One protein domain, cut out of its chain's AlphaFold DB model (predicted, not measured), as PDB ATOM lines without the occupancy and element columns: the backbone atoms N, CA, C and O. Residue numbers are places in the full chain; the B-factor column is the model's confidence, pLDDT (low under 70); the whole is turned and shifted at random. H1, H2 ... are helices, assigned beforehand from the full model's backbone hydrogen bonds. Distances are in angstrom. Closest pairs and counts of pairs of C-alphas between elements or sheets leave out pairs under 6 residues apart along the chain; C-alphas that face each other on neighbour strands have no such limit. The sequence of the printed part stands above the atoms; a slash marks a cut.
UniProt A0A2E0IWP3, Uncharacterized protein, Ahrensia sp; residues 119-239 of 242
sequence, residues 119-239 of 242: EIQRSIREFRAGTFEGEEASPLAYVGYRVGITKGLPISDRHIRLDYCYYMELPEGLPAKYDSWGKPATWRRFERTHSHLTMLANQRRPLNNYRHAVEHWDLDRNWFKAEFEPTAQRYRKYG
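AT A GLANCE: This is residues 119 to 239 of the 242 residues of an uncharacterized protein of Ahrensia sp (UniProt A0A2E0IWP3). A long helical hairpin, H5 and H6, makes the longest axis; H3 packs slantwise on it, H4 packs on H5, and short H2 joins H3 to H1, away from the hairpin. You have 121 residues, with six named helices, H1 to H6, and no named strand: all helix, compact, radius of gyration of the C-alphas 14.0 A, spans 43 by 30 by 26 A.

HOW THE PARTS SIT: H1, residues 119 to 128, touches H2, residues 139 to 142, closest at C-alphas 124 and 142, 5.5 A. H2 touches H3, residues 155 to 167, at C-alphas 140 and 165, 6.7 A. H4, residues 176 to 181, touches H5, residues 187 to 204, at C-alphas 181 and 189, 5.3 A. H3, H5 and H6, residues 208 to 237, form an up-and-down bundle, each running against the one before. Every O i to N i+4 pair is within hydrogen-bond range in H1, H3 and H5, 22 of 26 in H6, 0 of 2 in H4, where 2 of 3 O i to N i+3 pairs are.

IN THESE COORDINATES: Find C-alpha 119 at (4.606, 68.114, -21.623); H6 runs 41.9 A to C-alpha 237 at (-4.010, 98.040, -32.945).

THE WHOLE: The printed part has no cut; residues 143 to 154 are a long link.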
ATOM      1  N   GLU A 119       5.118  68.005 -22.990       92.19
ATOM      2  CA  GLU A 119       4.606  68.114 -21.623       92.19
ATOM      3  C   GLU A 119       3.164  68.648 -21.565       92.19
ATOM      4  O   GLU A 119       2.359  68.204 -20.737       92.19
ATOM      5  N   ILE A 120       2.798  69.542 -22.486       96.44
ATOM      6  CA  ILE A 120       1.428  70.041 -22.635       96.44
ATOM      7  C   ILE A 120       0.562  68.990 -23.327       96.44
ATOM      8  O   ILE A 120      -0.549  68.733 -22.874       96.44
ATOM      9  N   GLN A 121       1.067  68.304 -24.358       96.50
ATOM     10  CA  GLN A 121       0.332  67.218 -25.019       96.50
ATOM     11  C   GLN A 121      -0.069  66.113 -24.039       96.50
ATOM     12  O   GLN A 121      -1.185  65.597 -24.107       96.50
ATOM     13  N   ARG A 122       0.826  65.750 -23.112       93.62
ATOM     14  CA  ARG A 122       0.507  64.811 -22.031       93.62
ATOM     15  C   ARG A 122      -0.639  65.327 -21.160       93.62
ATOM     16  O   ARG A 122      -1.593  64.589 -20.938       93.62
ATOM     17  N   SER A 123      -0.564  66.587 -20.741       94.06
ATOM     18  CA  SER A 123      -1.588  67.226 -19.905       94.06
ATOM     19  C   SER A 123      -2.952  67.275 -20.611       94.06
ATOM     20  O   SER A 123      -3.973  66.952 -20.014       94.06
ATOM     21  N   ILE A 124      -2.967  67.572 -21.914       94.94
ATOM     22  CA  ILE A 124      -4.174  67.558 -22.752       94.94
ATOM     23  C   ILE A 124      -4.799  66.158 -22.802       94.94
ATOM     24  O   ILE A 124      -6.022  66.025 -22.733       94.94
ATOM     25  N   ARG A 125      -3.984  65.099 -22.918       94.38
ATOM     26  CA  ARG A 125      -4.486  63.714 -22.892       94.38
ATOM     27  C   ARG A 125      -5.113  63.368 -21.543       94.38
ATOM     28  O   ARG A 125      -6.198  62.800 -21.531       94.38
ATOM     29  N   GLU A 126      -4.467  63.737 -20.439       91.75
ATOM     30  CA  GLU A 126      -4.984  63.529 -19.076       91.75
ATOM     31  C   GLU A 126      -6.307  64.289 -18.861       91.75
ATOM     32  O   GLU A 126      -7.278  63.729 -18.353       91.75
ATOM     33  N   PHE A 127      -6.403  65.530 -19.350       93.38
ATOM     34  CA  PHE A 127      -7.643  66.308 -19.320       93.38
ATOM     35  C   PHE A 127      -8.779  65.646 -20.096       93.38
ATOM     36  O   PHE A 127      -9.870  65.468 -19.558       93.38
ATOM     37  N   ARG A 128      -8.525  65.228 -21.339       92.19
ATOM     38  CA  ARG A 128      -9.530  64.556 -22.180       92.19
ATOM     39  C   ARG A 128      -9.962  63.200 -21.625       92.19
ATOM     40  O   ARG A 128     -11.103  62.808 -21.827       92.19
ATOM     41  N   ALA A 129      -9.072  62.501 -20.922       92.44
ATOM     42  CA  ALA A 129      -9.385  61.248 -20.241       92.44
ATOM     43  C   ALA A 129     -10.197  61.445 -18.945       92.44
ATOM     44  O   ALA A 129     -10.586  60.461 -18.322       92.44
ATOM     45  N   GLY A 130     -10.434  62.692 -18.515       88.81
ATOM     46  CA  GLY A 130     -11.099  62.997 -17.248       88.81
ATOM     47  C   GLY A 130     -10.237  62.699 -16.017       88.81
ATOM     48  O   GLY A 130     -10.752  62.679 -14.904       88.81
ATOM     49  N   THR A 131      -8.935  62.472 -16.199       87.75
ATOM     50  CA  THR A 131      -7.987  62.146 -15.123       87.75
ATOM     51  C   THR A 131      -7.143  63.346 -14.694       87.75
ATOM     52  O   THR A 131      -6.167  63.176 -13.961       87.75
ATOM     53  N   PHE A 132      -7.479  64.561 -15.145       83.31
ATOM     54  CA  PHE A 132      -6.739  65.753 -14.741       83.31
ATOM     55  C   PHE A 132      -6.945  66.077 -13.264       83.31
ATOM     56  O   PHE A 132      -8.014  65.889 -12.688       83.31
ATOM     57  N   GLU A 133      -5.902  66.636 -12.662       71.31
ATOM     58  CA  GLU A 133      -5.945  67.124 -11.294       71.31
ATOM     59  C   GLU A 133      -6.254  68.622 -11.277       71.31
ATOM     60  O   GLU A 133      -5.434  69.440 -11.700       71.31
ATOM     61  N   GLY A 134      -7.424  68.993 -10.762       76.00
ATOM     62  CA  GLY A 134      -7.814  70.387 -10.587       76.00
ATOM     63  C   GLY A 134      -9.247  70.526 -10.083       76.00
ATOM     64  O   GLY A 134     -10.065  69.629 -10.251       76.00
ATOM     65  N   GLU A 135      -9.547  71.664  -9.461       72.38
ATOM     66  CA  GLU A 135     -10.897  71.967  -8.958       72.38
ATOM     67  C   GLU A 135     -11.864  72.378 -10.085       72.38
ATOM     68  O   GLU A 135     -13.077  72.275  -9.932       72.38
ATOM     69  N   GLU A 136     -11.343  72.853 -11.222       83.50
ATOM     70  CA  GLU A 136     -12.141  73.405 -12.315       83.50
ATOM     71  C   GLU A 136     -11.560  73.020 -13.683       83.50
ATOM     72  O   GLU A 136     -10.366  73.183 -13.939       83.50
ATOM     73  N   ALA A 137     -12.426  72.553 -14.585       89.12
ATOM     74  CA  ALA A 137     -12.103  72.259 -15.979       89.12
ATOM     75  C   ALA A 137     -11.972  73.559 -16.802       89.12
ATOM     76  O   ALA A 137     -12.874  73.921 -17.554       89.12
ATOM     77  N   SER A 138     -10.877  74.299 -16.609       94.19
ATOM     78  CA  SER A 138     -10.598  75.579 -17.277       94.19
ATOM     79  C   SER A 138      -9.627  75.443 -18.461       94.19
ATOM     80  O   SER A 138      -8.937  74.428 -18.575       94.19
ATOM     81  N   PRO A 139      -9.485  76.473 -19.322       96.50
ATOM     82  CA  PRO A 139      -8.423  76.522 -20.328       96.50
ATOM     83  C   PRO A 139      -7.016  76.310 -19.754       96.50
ATOM     84  O   PRO A 139      -6.185  75.647 -20.369       96.50
ATOM     85  N   LEU A 140      -6.757  76.820 -18.544       96.31
ATOM     86  CA  LEU A 140      -5.485  76.611 -17.854       96.31
ATOM     87  C   LEU A 140      -5.329  75.152 -17.399       96.31
ATOM     88  O   LEU A 140      -4.257  74.568 -17.559       96.31
ATOM     89  N   ALA A 141      -6.397  74.531 -16.894       94.94
ATOM     90  CA  ALA A 141      -6.383  73.111 -16.544       94.94
ATOM     91  C   ALA A 141      -6.179  72.214 -17.779       94.94
ATOM     92  O   ALA A 141      -5.456  71.225 -17.695       94.94
ATOM     93  N   TYR A 142      -6.731  72.593 -18.936       95.56
ATOM     94  CA  TYR A 142      -6.552  71.868 -20.198       95.56
ATOM     95  C   TYR A 142      -5.081  71.761 -20.626       95.56
ATOM     96  O   TYR A 142      -4.645  70.715 -21.105       95.56
ATOM     97  N   VAL A 143      -4.290  72.814 -20.400       96.12
ATOM     98  CA  VAL A 143      -2.835  72.801 -20.642       96.12
ATOM     99  C   VAL A 143      -2.031  72.254 -19.452       96.12
ATOM    100  O   VAL A 143      -0.801  72.230 -19.486       96.12
ATOM    101  N   GLY A 144      -2.702  71.805 -18.388       95.56
ATOM    102  CA  GLY A 144      -2.090  71.241 -17.185       95.56
ATOM    103  C   GLY A 144      -1.447  72.264 -16.252       95.56
ATOM    104  O   GLY A 144      -0.583  71.892 -15.458       95.56
ATOM    105  N   TYR A 145      -1.808  73.545 -16.353       96.62
ATOM    106  CA  TYR A 145      -1.273  74.592 -15.486       96.62
ATOM    107  C   TYR A 145      -1.661  74.335 -14.023       96.62
ATOM    108  O   TYR A 145      -2.840  74.216 -13.691       96.62
ATOM    109  N   ARG A 146      -0.655  74.255 -13.142       95.31
ATOM    110  CA  ARG A 146      -0.819  73.961 -11.712       95.31
ATOM    111  C   ARG A 146       0.172  74.756 -10.868       95.31
ATOM    112  O   ARG A 146       1.345  74.883 -11.219       95.31
ATOM    113  N   VAL A 147      -0.301  75.232  -9.722       95.69
ATOM    114  CA  VAL A 147       0.458  76.026  -8.743       95.69
ATOM    115  C   VAL A 147       0.594  75.297  -7.402       95.69
ATOM    116  O   VAL A 147       0.021  74.226  -7.207       95.69
ATOM    117  N   GLY A 148       1.335  75.887  -6.461       94.31
ATOM    118  CA  GLY A 148       1.578  75.328  -5.131       94.31
ATOM    119  C   GLY A 148       2.864  74.504  -5.031       94.31
ATOM    120  O   GLY A 148       3.590  74.334  -6.006       94.31
ATOM    121  N   ILE A 149       3.152  74.015  -3.823       93.31
ATOM    122  CA  ILE A 149       4.413  73.322  -3.496       93.31
ATOM    123  C   ILE A 149       4.325  71.793  -3.589       93.31
ATOM    124  O   ILE A 149       5.341  71.139  -3.772       93.31
ATOM    125  N   THR A 150       3.127  71.210  -3.467       89.81
ATOM    126  CA  THR A 150       2.954  69.746  -3.422       89.81
ATOM    127  C   THR A 150       2.826  69.127  -4.812       89.81
ATOM    128  O   THR A 150       3.489  68.144  -5.113       89.81
ATOM    129  N   LYS A 151       1.955  69.694  -5.658       90.62
ATOM    130  CA  LYS A 151       1.696  69.231  -7.036       90.62
ATOM    131  C   LYS A 151       1.803  70.354  -8.077       90.62
ATOM    132  O   LYS A 151       1.344  70.202  -9.209       90.62
ATOM    133  N   GLY A 152       2.346  71.505  -7.681       93.25
ATOM    134  CA  GLY A 152       2.545  72.626  -8.589       93.25
ATOM    135  C   GLY A 152       3.723  72.392  -9.522       93.25
ATOM    136  O   GLY A 152       4.625  71.605  -9.238       93.25
ATOM    137  N   LEU A 153       3.700  73.084 -10.653       96.00
ATOM    138  CA  LEU A 153       4.756  72.997 -11.651       96.00
ATOM    139  C   LEU A 153       5.873  74.016 -11.374       96.00
ATOM    140  O   LEU A 153       5.594  75.085 -10.808       96.00
ATOM    141  N   PRO A 154       7.116  73.741 -11.817       96.94
ATOM    142  CA  PRO A 154       8.185  74.738 -11.864       96.94
ATOM    143  C   PRO A 154       7.758  76.000 -12.624       96.94
ATOM    144  O   PRO A 154       6.910  75.943 -13.511       96.94
ATOM    145  N   ILE A 155       8.365  77.147 -12.303       98.00
ATOM    146  CA  ILE A 155       8.003  78.436 -12.922       98.00
ATOM    147  C   ILE A 155       8.125  78.413 -14.454       98.00
ATOM    148  O   ILE A 155       7.217  78.875 -15.140       98.00
ATOM    149  N   SER A 156       9.181  77.791 -14.992       97.19
ATOM    150  CA  SER A 156       9.382  77.613 -16.436       97.19
ATOM    151  C   SER A 156       8.204  76.890 -17.088       97.19
ATOM    152  O   SER A 156       7.650  77.350 -18.081       97.19
ATOM    153  N   ASP A 157       7.764  75.797 -16.474       97.81
ATOM    154  CA  ASP A 157       6.670  74.956 -16.952       97.81
ATOM    155  C   ASP A 157       5.312  75.651 -16.882       97.81
ATOM    156  O   ASP A 157       4.450  75.423 -17.737       97.81
ATOM    157  N   ARG A 158       5.105  76.490 -15.862       98.12
ATOM    158  CA  ARG A 158       3.904  77.321 -15.737       98.12
ATOM    159  C   ARG A 158       3.859  78.379 -16.833       98.12
ATOM    160  O   ARG A 158       2.825  78.529 -17.479       98.12
ATOM    161  N   HIS A 159       4.978  79.050 -17.091       98.38
ATOM    162  CA  HIS A 159       5.084  80.080 -18.121       98.38
ATOM    163  C   HIS A 159       4.904  79.510 -19.535       98.38
ATOM    164  O   HIS A 159       4.141  80.074 -20.314       98.38
ATOM    165  N   ILE A 160       5.497  78.348 -19.842       97.81
ATOM    166  CA  ILE A 160       5.294  77.644 -21.124       97.81
ATOM    167  C   ILE A 160       3.809  77.322 -21.352       97.81
ATOM    168  O   ILE A 160       3.286  77.480 -22.455       97.81
ATOM    169  N   ARG A 161       3.095  76.912 -20.299       98.12
ATOM    170  CA  ARG A 161       1.657  76.615 -20.371       98.12
ATOM    171  C   ARG A 161       0.805  77.857 -20.566       98.12
ATOM    172  O   ARG A 161      -0.156  77.806 -21.325       98.12
ATOM    173  N   LEU A 162       1.149  78.960 -19.909       98.50
ATOM    174  CA  LEU A 162       0.468  80.239 -20.093       98.50
ATOM    175  C   LEU A 162       0.705  80.819 -21.495       98.50
ATOM    176  O   LEU A 162      -0.257  81.276 -22.110       98.50
ATOM    177  N   ASP A 163       1.934  80.732 -22.017       98.25
ATOM    178  CA  ASP A 163       2.256  81.084 -23.407       98.25
ATOM    179  C   ASP A 163       1.409  80.261 -24.377       98.25
ATOM    180  O   ASP A 163       0.644  80.815 -25.165       98.25
ATOM    181  N   TYR A 164       1.450  78.933 -24.259       98.12
ATOM    182  CA  TYR A 164       0.667  78.070 -25.135       98.12
ATOM    183  C   TYR A 164      -0.842  78.339 -25.015       98.12
ATOM    184  O   TYR A 164      -1.533  78.426 -26.027       98.12
ATOM    185  N   CYS A 165      -1.355  78.558 -23.797       97.69
ATOM    186  CA  CYS A 165      -2.763  78.883 -23.562       97.69
ATOM    187  C   CYS A 165      -3.205  80.191 -24.249       97.69
ATOM    188  O   CYS A 165      -4.381  80.334 -24.594       97.69
ATOM    189  N   TYR A 166      -2.299  81.155 -24.433       98.25
ATOM    190  CA  TYR A 166      -2.596  82.410 -25.125       98.25
ATOM    191  C   TYR A 166      -2.744  82.223 -26.646       98.25
ATOM    192  O   TYR A 166      -3.549  82.918 -27.269       98.25
ATOM    193  N   TYR A 167      -2.022  81.266 -27.239       97.81
ATOM    194  CA  TYR A 167      -2.004  81.023 -28.690       97.81
ATOM    195  C   TYR A 167      -2.840  79.826 -29.160       97.81
ATOM    196  O   TYR A 167      -3.098  79.710 -30.354       97.81
ATOM    197  N   MET A 168      -3.288  78.945 -28.269       96.19
ATOM    198  CA  MET A 168      -4.113  77.800 -28.662       96.19
ATOM    199  C   MET A 168      -5.574  78.178 -28.927       96.19
ATOM    200  O   MET A 168      -6.162  78.996 -28.215       96.19
ATOM    201  N   GLU A 169      -6.189  77.485 -29.884       95.50
ATOM    202  CA  GLU A 169      -7.648  77.399 -29.986       95.50
ATOM    203  C   GLU A 169      -8.215  76.635 -28.790       95.50
ATOM    204  O   GLU A 169      -7.662  75.613 -28.365       95.50
ATOM    205  N   LEU A 170      -9.319  77.136 -28.230       94.50
ATOM    206  CA  LEU A 170      -9.976  76.430 -27.137       94.50
ATOM    207  C   LEU A 170     -10.591  75.127 -27.650       94.50
ATOM    208  O   LEU A 170     -11.270  75.137 -28.673       94.50
ATOM    209  N   PRO A 171     -10.372  74.009 -26.944       90.94
ATOM    210  CA  PRO A 171     -10.956  72.734 -27.312       90.94
ATOM    211  C   PRO A 171     -12.468  72.740 -27.091       90.94
ATOM    212  O   PRO A 171     -12.988  73.367 -26.163       90.94
ATOM    213  N   GLU A 172     -13.149  71.929 -27.884       86.56
ATOM    214  CA  GLU A 172     -14.520  71.528 -27.600       86.56
ATOM    215  C   GLU A 172     -14.580  70.743 -26.274       86.56
ATOM    216  O   GLU A 172     -13.647  70.019 -25.913       86.56
ATOM    217  N   GLY A 173     -15.675  70.897 -25.526       84.50
ATOM    218  CA  GLY A 173     -15.895  70.207 -24.248       84.50
ATOM    219  C   GLY A 173     -15.489  70.990 -22.996       84.50
ATOM    220  O   GLY A 173     -15.720  70.516 -21.883       84.50
ATOM    221  N   LEU A 174     -14.935  72.197 -23.138       91.81
ATOM    222  CA  LEU A 174     -14.839  73.121 -22.008       91.81
ATOM    223  C   LEU A 174     -16.228  73.657 -21.615       91.81
ATOM    224  O   LEU A 174     -17.104  73.794 -22.470       91.81
ATOM    225  N   PRO A 175     -16.448  74.006 -20.334       91.81
ATOM    226  CA  PRO A 175     -17.677  74.667 -19.912       91.81
ATOM    227  C   PRO A 175     -17.951  75.955 -20.706       91.81
ATOM    228  O   PRO A 175     -17.069  76.807 -20.811       91.81
ATOM    229  N   ALA A 176     -19.197  76.158 -21.150       92.25
ATOM    230  CA  ALA A 176     -19.611  77.270 -22.026       92.25
ATOM    231  C   ALA A 176     -19.253  78.683 -21.512       92.25
ATOM    232  O   ALA A 176     -19.115  79.635 -22.274       92.25
ATOM    233  N   LYS A 177     -19.027  78.857 -20.202       93.06
ATOM    234  CA  LYS A 177     -18.527  80.133 -19.648       93.06
ATOM    235  C   LYS A 177     -17.194  80.586 -20.272       93.06
ATOM    236  O   LYS A 177     -16.894  81.785 -20.272       93.06
ATOM    237  N   TYR A 178     -16.401  79.650 -20.796       94.81
ATOM    238  CA  TYR A 178     -15.116  79.924 -21.435       94.81
ATOM    239  C   TYR A 178     -15.230  80.346 -22.901       94.81
ATOM    240  O   TYR A 178     -14.258  80.876 -23.429       94.81
ATOM    241  N   ASP A 179     -16.408  80.261 -23.522       91.88
ATOM    242  CA  ASP A 179     -16.640  80.753 -24.891       91.88
ATOM    243  C   ASP A 179     -16.348  82.263 -24.995       91.88
ATOM    244  O   ASP A 179     -15.921  82.788 -26.021       91.88
ATOM    245  N   SER A 180     -16.489  82.975 -23.872       93.44
ATOM    246  CA  SER A 180     -16.201  84.406 -23.743       93.44
ATOM    247  C   SER A 180     -14.708  84.778 -23.738       93.44
ATOM    248  O   SER A 180     -14.385  85.975 -23.659       93.44
ATOM    249  N   TRP A 181     -13.799  83.793 -23.787       95.00
ATOM    250  CA  TRP A 181     -12.345  84.003 -23.759       95.00
ATOM    251  C   TRP A 181     -11.752  84.493 -25.084       95.00
ATOM    252  O   TRP A 181     -10.579  84.861 -25.109       95.00
ATOM    253  N   GLY A 182     -12.554  84.583 -26.146       94.56
ATOM    254  CA  GLY A 182     -12.131  85.155 -27.426       94.56
ATOM    255  C   GLY A 182     -11.315  84.190 -28.282       94.56
ATOM    256  O   GLY A 182     -11.104  83.043 -27.901       94.56
ATOM    257  N   LYS A 183     -10.846  84.629 -29.447       96.38
ATOM    258  CA  LYS A 183      -9.967  83.820 -30.305       96.38
ATOM    259  C   LYS A 183      -8.540  83.796 -29.745       96.38
ATOM    260  O   LYS A 183      -8.229  84.539 -28.814       96.38
ATOM    261  N   PRO A 184      -7.644  82.946 -30.256       97.62
ATOM    262  CA  PRO A 184      -6.268  82.934 -29.787       97.62
ATOM    263  C   PRO A 184      -5.535  84.213 -30.180       97.62
ATOM    264  O   PRO A 184      -5.838  84.827 -31.211       97.62
ATOM    265  N   ALA A 185      -4.531  84.593 -29.393       97.50
ATOM    266  CA  ALA A 185      -3.678  85.744 -29.675       97.50
ATOM    267  C   ALA A 185      -4.468  87.042 -29.938       97.50
ATOM    268  O   ALA A 185      -4.216  87.751 -30.917       97.50
ATOM    269  N   THR A 186      -5.461  87.329 -29.093       97.94
ATOM    270  CA  THR A 186      -6.270  88.556 -29.140       97.94
ATOM    271  C   THR A 186      -6.212  89.305 -27.817       97.94
ATOM    272  O   THR A 186      -5.853  88.750 -26.773       97.94
ATOM    273  N   TRP A 187      -6.609  90.581 -27.838       97.75
ATOM    274  CA  TRP A 187      -6.754  91.356 -26.603       97.75
ATOM    275  C   TRP A 187      -7.697  90.673 -25.606       97.75
ATOM    276  O   TRP A 187      -7.404  90.613 -24.411       97.75
ATOM    277  N   ARG A 188      -8.808  90.116 -26.098       98.25
ATOM    278  CA  ARG A 188      -9.779  89.412 -25.263       98.25
ATOM    279  C   ARG A 188      -9.179  88.191 -24.577       98.25
ATOM    280  O   ARG A 188      -9.400  88.015 -23.379       98.25
ATOM    281  N   ARG A 189      -8.391  87.392 -25.299       98.06
ATOM    282  CA  ARG A 189      -7.670  86.243 -24.738       98.06
ATOM    283  C   ARG A 189      -6.722  86.657 -23.625       98.06
ATOM    284  O   ARG A 189      -6.742  86.053 -22.556       98.06
ATOM    285  N   PHE A 190      -5.937  87.706 -23.859       98.56
ATOM    286  CA  PHE A 190      -5.026  88.269 -22.862       98.56
ATOM    287  C   PHE A 190      -5.776  88.692 -21.591       98.56
ATOM    288  O   PHE A 190      -5.455  88.231 -20.494       98.56
ATOM    289  N   GLU A 191      -6.813  89.519 -21.751       98.25
ATOM    290  CA  GLU A 191      -7.627  90.034 -20.649       98.25
ATOM    291  C   GLU A 191      -8.229  88.889 -19.828       98.25
ATOM    292  O   GLU A 191      -8.137  88.874 -18.601       98.25
ATOM    293  N   ARG A 192      -8.802  87.891 -20.505       98.06
ATOM    294  CA  ARG A 192      -9.504  86.777 -19.864       98.06
ATOM    295  C   ARG A 192      -8.560  85.839 -19.123       98.06
ATOM    296  O   ARG A 192      -8.876  85.471 -17.993       98.06
ATOM    297  N   THR A 193      -7.392  85.534 -19.688       98.19
ATOM    298  CA  THR A 193      -6.355  84.755 -18.997       98.19
ATOM    299  C   THR A 193      -5.846  85.490 -17.758       98.19
ATOM    300  O   THR A 193      -5.838  84.920 -16.666       98.19
ATOM    301  N   HIS A 194      -5.491  86.773 -17.888       98.50
ATOM    302  CA  HIS A 194      -5.003  87.575 -16.764       98.50
ATOM    303  C   HIS A 194      -6.060  87.698 -15.653       98.50
ATOM    304  O   HIS A 194      -5.776  87.421 -14.486       98.50
ATOM    305  N   SER A 195      -7.308  88.030 -16.005       98.06
ATOM    306  CA  SER A 195      -8.417  88.095 -15.047       98.06
ATOM    307  C   SER A 195      -8.694  86.754 -14.369       98.06
ATOM    308  O   SER A 195      -9.036  86.741 -13.188       98.06
ATOM    309  N   HIS A 196      -8.543  85.630 -15.075       97.62
ATOM    310  CA  HIS A 196      -8.744  84.310 -14.484       97.62
ATOM    311  C   HIS A 196      -7.670  83.986 -13.437       97.62
ATOM    312  O   HIS A 196      -8.018  83.543 -12.344       97.62
ATOM    313  N   LEU A 197      -6.395  84.295 -13.700       98.00
ATOM    314  CA  LEU A 197      -5.329  84.164 -12.696       98.00
ATOM    315  C   LEU A 197      -5.600  85.044 -11.464       98.00
ATOM    316  O   LEU A 197      -5.486  84.581 -10.328       98.00
ATOM    317  N   THR A 198      -6.036  86.291 -11.671       98.31
ATOM    318  CA  THR A 198      -6.447  87.187 -10.577       98.31
ATOM    319  C   THR A 198      -7.608  86.609  -9.769       98.31
ATOM    320  O   THR A 198      -7.576  86.642  -8.539       98.31
ATOM    321  N   MET A 199      -8.625  86.067 -10.442       97.06
ATOM    322  CA  MET A 199      -9.777  85.436  -9.801       97.06
ATOM    323  C   MET A 199      -9.348  84.242  -8.941       97.06
ATOM    324  O   MET A 199      -9.762  84.159  -7.785       97.06
ATOM    325  N   LEU A 200      -8.495  83.354  -9.470       95.94
ATOM    326  CA  LEU A 200      -7.985  82.190  -8.742       95.94
ATOM    327  C   LEU A 200      -7.236  82.611  -7.471       95.94
ATOM    328  O   LEU A 200      -7.566  82.127  -6.385       95.94
ATOM    329  N   ALA A 201      -6.314  83.576  -7.581       96.56
ATOM    330  CA  ALA A 201      -5.584  84.119  -6.437       96.56
ATOM    331  C   ALA A 201      -6.526  84.714  -5.383       96.56
ATOM    332  O   ALA A 201      -6.410  84.408  -4.199       96.56
ATOM    333  N   ASN A 202      -7.486  85.541  -5.800       97.62
ATOM    334  CA  ASN A 202      -8.386  86.234  -4.878       97.62
ATOM    335  C   ASN A 202      -9.335  85.281  -4.148       97.62
ATOM    336  O   ASN A 202      -9.526  85.431  -2.945       97.62
ATOM    337  N   GLN A 203      -9.879  84.278  -4.843       95.81
ATOM    338  CA  GLN A 203     -10.760  83.278  -4.232       95.81
ATOM    339  C   GLN A 203     -10.045  82.448  -3.153       95.81
ATOM    340  O   GLN A 203     -10.680  82.032  -2.190       95.81
ATOM    341  N   ARG A 204      -8.731  82.216  -3.294       95.69
ATOM    342  CA  ARG A 204      -7.947  81.385  -2.363       95.69
ATOM    343  C   ARG A 204      -7.149  82.188  -1.335       95.69
ATOM    344  O   ARG A 204      -6.664  81.605  -0.373       95.69
ATOM    345  N   ARG A 205      -7.035  83.510  -1.488       96.94
ATOM    346  CA  ARG A 205      -6.276  84.386  -0.575       96.94
ATOM    347  C   ARG A 205      -6.669  84.263   0.906       96.94
ATOM    348  O   ARG A 205      -5.756  84.285   1.725       96.94
ATOM    349  N   PRO A 206      -7.957  84.106   1.278       97.25
ATOM    350  CA  PRO A 206      -8.338  83.932   2.682       97.25
ATOM    351  C   PRO A 206      -7.918  82.582   3.288       97.25
ATOM    352  O   PRO A 206      -7.974  82.412   4.503       97.25
ATOM    353  N   LEU A 207      -7.541  81.603   2.460       94.00
ATOM    354  CA  LEU A 207      -7.268  80.234   2.883       94.00
ATOM    355  C   LEU A 207      -5.764  80.047   3.129       94.00
ATOM    356  O   LEU A 207      -4.967  79.982   2.191       94.00
ATOM    357  N   ASN A 208      -5.360  79.914   4.396       90.88
ATOM    358  CA  ASN A 208      -3.942  79.818   4.779       90.88
ATOM    359  C   ASN A 208      -3.188  78.661   4.098       90.88
ATOM    360  O   ASN A 208      -2.010  78.800   3.766       90.88
ATOM    361  N   ASN A 209      -3.854  77.532   3.841       93.69
ATOM    362  CA  ASN A 209      -3.265  76.377   3.154       93.69
ATOM    363  C   ASN A 209      -2.962  76.635   1.665       93.69
ATOM    364  O   ASN A 209      -2.181  75.894   1.073       93.69
ATOM    365  N   TYR A 210      -3.508  77.700   1.070       94.62
ATOM    366  CA  TYR A 210      -3.243  78.089  -0.316       94.62
ATOM    367  C   TYR A 210      -2.198  79.203  -0.448       94.62
ATOM    368  O   TYR A 210      -1.951  79.652  -1.565       94.62
ATOM    369  N   ARG A 211      -1.533  79.634   0.635       96.62
ATOM    370  CA  ARG A 211      -0.583  80.766   0.611       96.62
ATOM    371  C   ARG A 211       0.429  80.693  -0.541       96.62
ATOM    372  O   ARG A 211       0.594  81.667  -1.266       96.62
ATOM    373  N   HIS A 212       1.050  79.532  -0.754       96.88
ATOM    374  CA  HIS A 212       2.007  79.333  -1.849       96.88
ATOM    375  C   HIS A 212       1.356  79.299  -3.239       96.88
ATOM    376  O   HIS A 212       1.936  79.775  -4.208       96.88
ATOM    377  N   ALA A 213       0.145  78.747  -3.357       96.06
ATOM    378  CA  ALA A 213      -0.600  78.767  -4.614       96.06
ATOM    379  C   ALA A 213      -0.981  80.204  -5.005       96.06
ATOM    380  O   ALA A 213      -0.818  80.590  -6.159       96.06
ATOM    381  N   VAL A 214      -1.415  81.006  -4.028       97.75
ATOM    382  CA  VAL A 214      -1.714  82.437  -4.181       97.75
ATOM    383  C   VAL A 214      -0.478  83.217  -4.607       97.75
ATOM    384  O   VAL A 214      -0.560  83.981  -5.564       97.75
ATOM    385  N   GLU A 215       0.666  82.978  -3.968       98.00
ATOM    386  CA  GLU A 215       1.943  83.574  -4.368       98.00
ATOM    387  C   GLU A 215       2.310  83.220  -5.817       98.00
ATOM    388  O   GLU A 215       2.625  84.109  -6.603       98.00
ATOM    389  N   HIS A 216       2.197  81.948  -6.210       98.19
ATOM    390  CA  HIS A 216       2.467  81.532  -7.589       98.19
ATOM    391  C   HIS A 216       1.501  82.185  -8.590       98.19
ATOM    392  O   HIS A 216       1.959  82.678  -9.614       98.19
ATOM    393  N   TRP A 217       0.193  82.249  -8.311       98.19
ATOM    394  CA  TRP A 217      -0.759  82.948  -9.187       98.19
ATOM    395  C   TRP A 217      -0.460  84.450  -9.295       98.19
ATOM    396  O   TRP A 217      -0.571  85.016 -10.383       98.19
ATOM    397  N   ASP A 218      -0.083  85.102  -8.190       98.50
ATOM    398  CA  ASP A 218       0.278  86.523  -8.173       98.50
ATOM    399  C   ASP A 218       1.569  86.788  -8.973       98.50
ATOM    400  O   ASP A 218       1.648  87.782  -9.697       98.50
ATOM    401  N   LEU A 219       2.561  85.897  -8.900       98.62
ATOM    402  CA  LEU A 219       3.782  85.983  -9.708       98.62
ATOM    403  C   LEU A 219       3.493  85.733 -11.191       98.62
ATOM    404  O   LEU A 219       3.869  86.541 -12.041       98.62
ATOM    405  N   ASP A 220       2.773  84.657 -11.495       98.69
ATOM    406  CA  ASP A 220       2.483  84.241 -12.862       98.69
ATOM    407  C   ASP A 220       1.601  85.267 -13.591       98.69
ATOM    408  O   ASP A 220       1.844  85.552 -14.761       98.69
ATOM    409  N   ARG A 221       0.607  85.882 -12.926       98.38
ATOM    410  CA  ARG A 221      -0.216  86.937 -13.553       98.38
ATOM    411  C   ARG A 221       0.598  88.194 -13.856       98.38
ATOM    412  O   ARG A 221       0.362  88.831 -14.878       98.38
ATOM    413  N   ASN A 222       1.540  88.556 -12.980       98.62
ATOM    414  CA  ASN A 222       2.381  89.736 -13.164       98.62
ATOM    415  C   ASN A 222       3.354  89.510 -14.323       98.62
ATOM    416  O   ASN A 222       3.497  90.384 -15.175       98.62
ATOM    417  N   TRP A 223       3.962  88.321 -14.382       98.75
ATOM    418  CA  TRP A 223       4.774  87.906 -15.521       98.75
ATOM    419  C   TRP A 223       3.950  87.882 -16.811       98.75
ATOM    420  O   TRP A 223       4.338  88.515 -17.787       98.75
ATOM    421  N   PHE A 224       2.774  87.246 -16.806       98.75
ATOM    422  CA  PHE A 224       1.910  87.154 -17.983       98.75
ATOM    423  C   PHE A 224       1.491  88.538 -18.487       98.75
ATOM    424  O   PHE A 224       1.487  88.795 -19.688       98.75
ATOM    425  N   LYS A 225       1.178  89.464 -17.573       98.69
ATOM    426  CA  LYS A 225       0.908  90.856 -17.930       98.69
ATOM    427  C   LYS A 225       2.119  91.499 -18.602       98.69
ATOM    428  O   LYS A 225       1.972  92.038 -19.691       98.69
ATOM    429  N   ALA A 226       3.293  91.429 -17.979       98.62
ATOM    430  CA  ALA A 226       4.507  92.043 -18.510       98.62
ATOM    431  C   ALA A 226       4.904  91.480 -19.888       98.62
ATOM    432  O   ALA A 226       5.296  92.244 -20.766       98.62
ATOM    433  N   GLU A 227       4.755  90.169 -20.079       98.25
ATOM    434  CA  GLU A 227       5.122  89.465 -21.309       98.25
ATOM    435  C   GLU A 227       4.126  89.728 -22.450       98.25
ATOM    436  O   GLU A 227       4.511  90.053 -23.575       98.25
ATOM    437  N   PHE A 228       2.822  89.616 -22.176       98.31
ATOM    438  CA  PHE A 228       1.807  89.579 -23.231       98.31
ATOM    439  C   PHE A 228       1.069  90.896 -23.448       98.31
ATOM    440  O   PHE A 228       0.519  91.080 -24.534       98.31
ATOM    441  N   GLU A 229       1.049  91.831 -22.492       98.31
ATOM    442  CA  GLU A 229       0.330  93.104 -22.656       98.31
ATOM    443  C   GLU A 229       0.820  93.912 -23.871       98.31
ATOM    444  O   GLU A 229      -0.033  94.314 -24.671       98.31
ATOM    445  N   PRO A 230       2.137  94.104 -24.106       98.19
ATOM    446  CA  PRO A 230       2.614  94.840 -25.280       98.19
ATOM    447  C   PRO A 230       2.184  94.175 -26.596       98.19
ATOM    448  O   PRO A 230       1.693  94.835 -27.516       98.19
ATOM    449  N   THR A 231       2.303  92.847 -26.666       97.12
ATOM    450  CA  THR A 231       1.916  92.048 -27.835       97.12
ATOM    451  C   THR A 231       0.409  92.106 -28.074       97.12
ATOM    452  O   THR A 231      -0.038  92.347 -29.194       97.12
ATOM    453  N   ALA A 232      -0.394  91.974 -27.018       97.62
ATOM    454  CA  ALA A 232      -1.848  92.060 -27.079       97.62
ATOM    455  C   ALA A 232      -2.331  93.464 -27.487       97.62
ATOM    456  O   ALA A 232      -3.272  93.588 -28.275       97.62
ATOM    457  N   GLN A 233      -1.680  94.532 -27.010       97.81
ATOM    458  CA  GLN A 233      -1.950  95.906 -27.450       97.81
ATOM    459  C   GLN A 233      -1.605  96.100 -28.930       97.81
ATOM    460  O   GLN A 233      -2.386  96.705 -29.671       97.81
ATOM    461  N   ARG A 234      -0.474  95.547 -29.387       97.25
ATOM    462  CA  ARG A 234      -0.085  95.562 -30.804       97.25
ATOM    463  C   ARG A 234      -1.122  94.829 -31.655       97.25
ATOM    464  O   ARG A 234      -1.632  95.401 -32.610       97.25
ATOM    465  N   TYR A 235      -1.531  93.628 -31.269       96.75
ATOM    466  CA  TYR A 235      -2.596  92.877 -31.938       96.75
ATOM    467  C   TYR A 235      -3.924  93.647 -31.979       96.75
ATOM    468  O   TYR A 235      -4.543  93.762 -33.041       96.75
ATOM    469  N   ARG A 236      -4.317  94.292 -30.873       96.94
ATOM    470  CA  ARG A 236      -5.499  95.165 -30.813       96.94
ATOM    471  C   ARG A 236      -5.430  96.322 -31.816       96.94
ATOM    472  O   ARG A 236      -6.455  96.646 -32.423       96.94
ATOM    473  N   LYS A 237      -4.253  96.938 -31.991       96.31
ATOM    474  CA  LYS A 237      -4.010  98.040 -32.945       96.31
ATOM    475  C   LYS A 237      -4.276  97.611 -34.397       96.31
ATOM    476  O   LYS A 237      -4.813  98.410 -35.160       96.31
ATOM    477  N   TYR A 238      -3.975  96.362 -34.765       96.19
ATOM    478  CA  TYR A 238      -4.138  95.839 -36.138       96.19
ATOM    479  C   TYR A 238      -5.373  94.945 -36.348       96.19
ATOM    480  O   TYR A 238      -5.460  94.238 -37.354       96.19
ATOM    481  N   GLY A 239      -6.351  95.013 -35.435       93.88
ATOM    482  CA  GLY A 239      -7.691  94.442 -35.626       93.88
ATOM    483  C   GLY A 239      -8.016  93.187 -34.812       93.88
ATOM    484  O   GLY A 239      -9.158  92.738 -34.842       93.88
TER     485      GLY A 239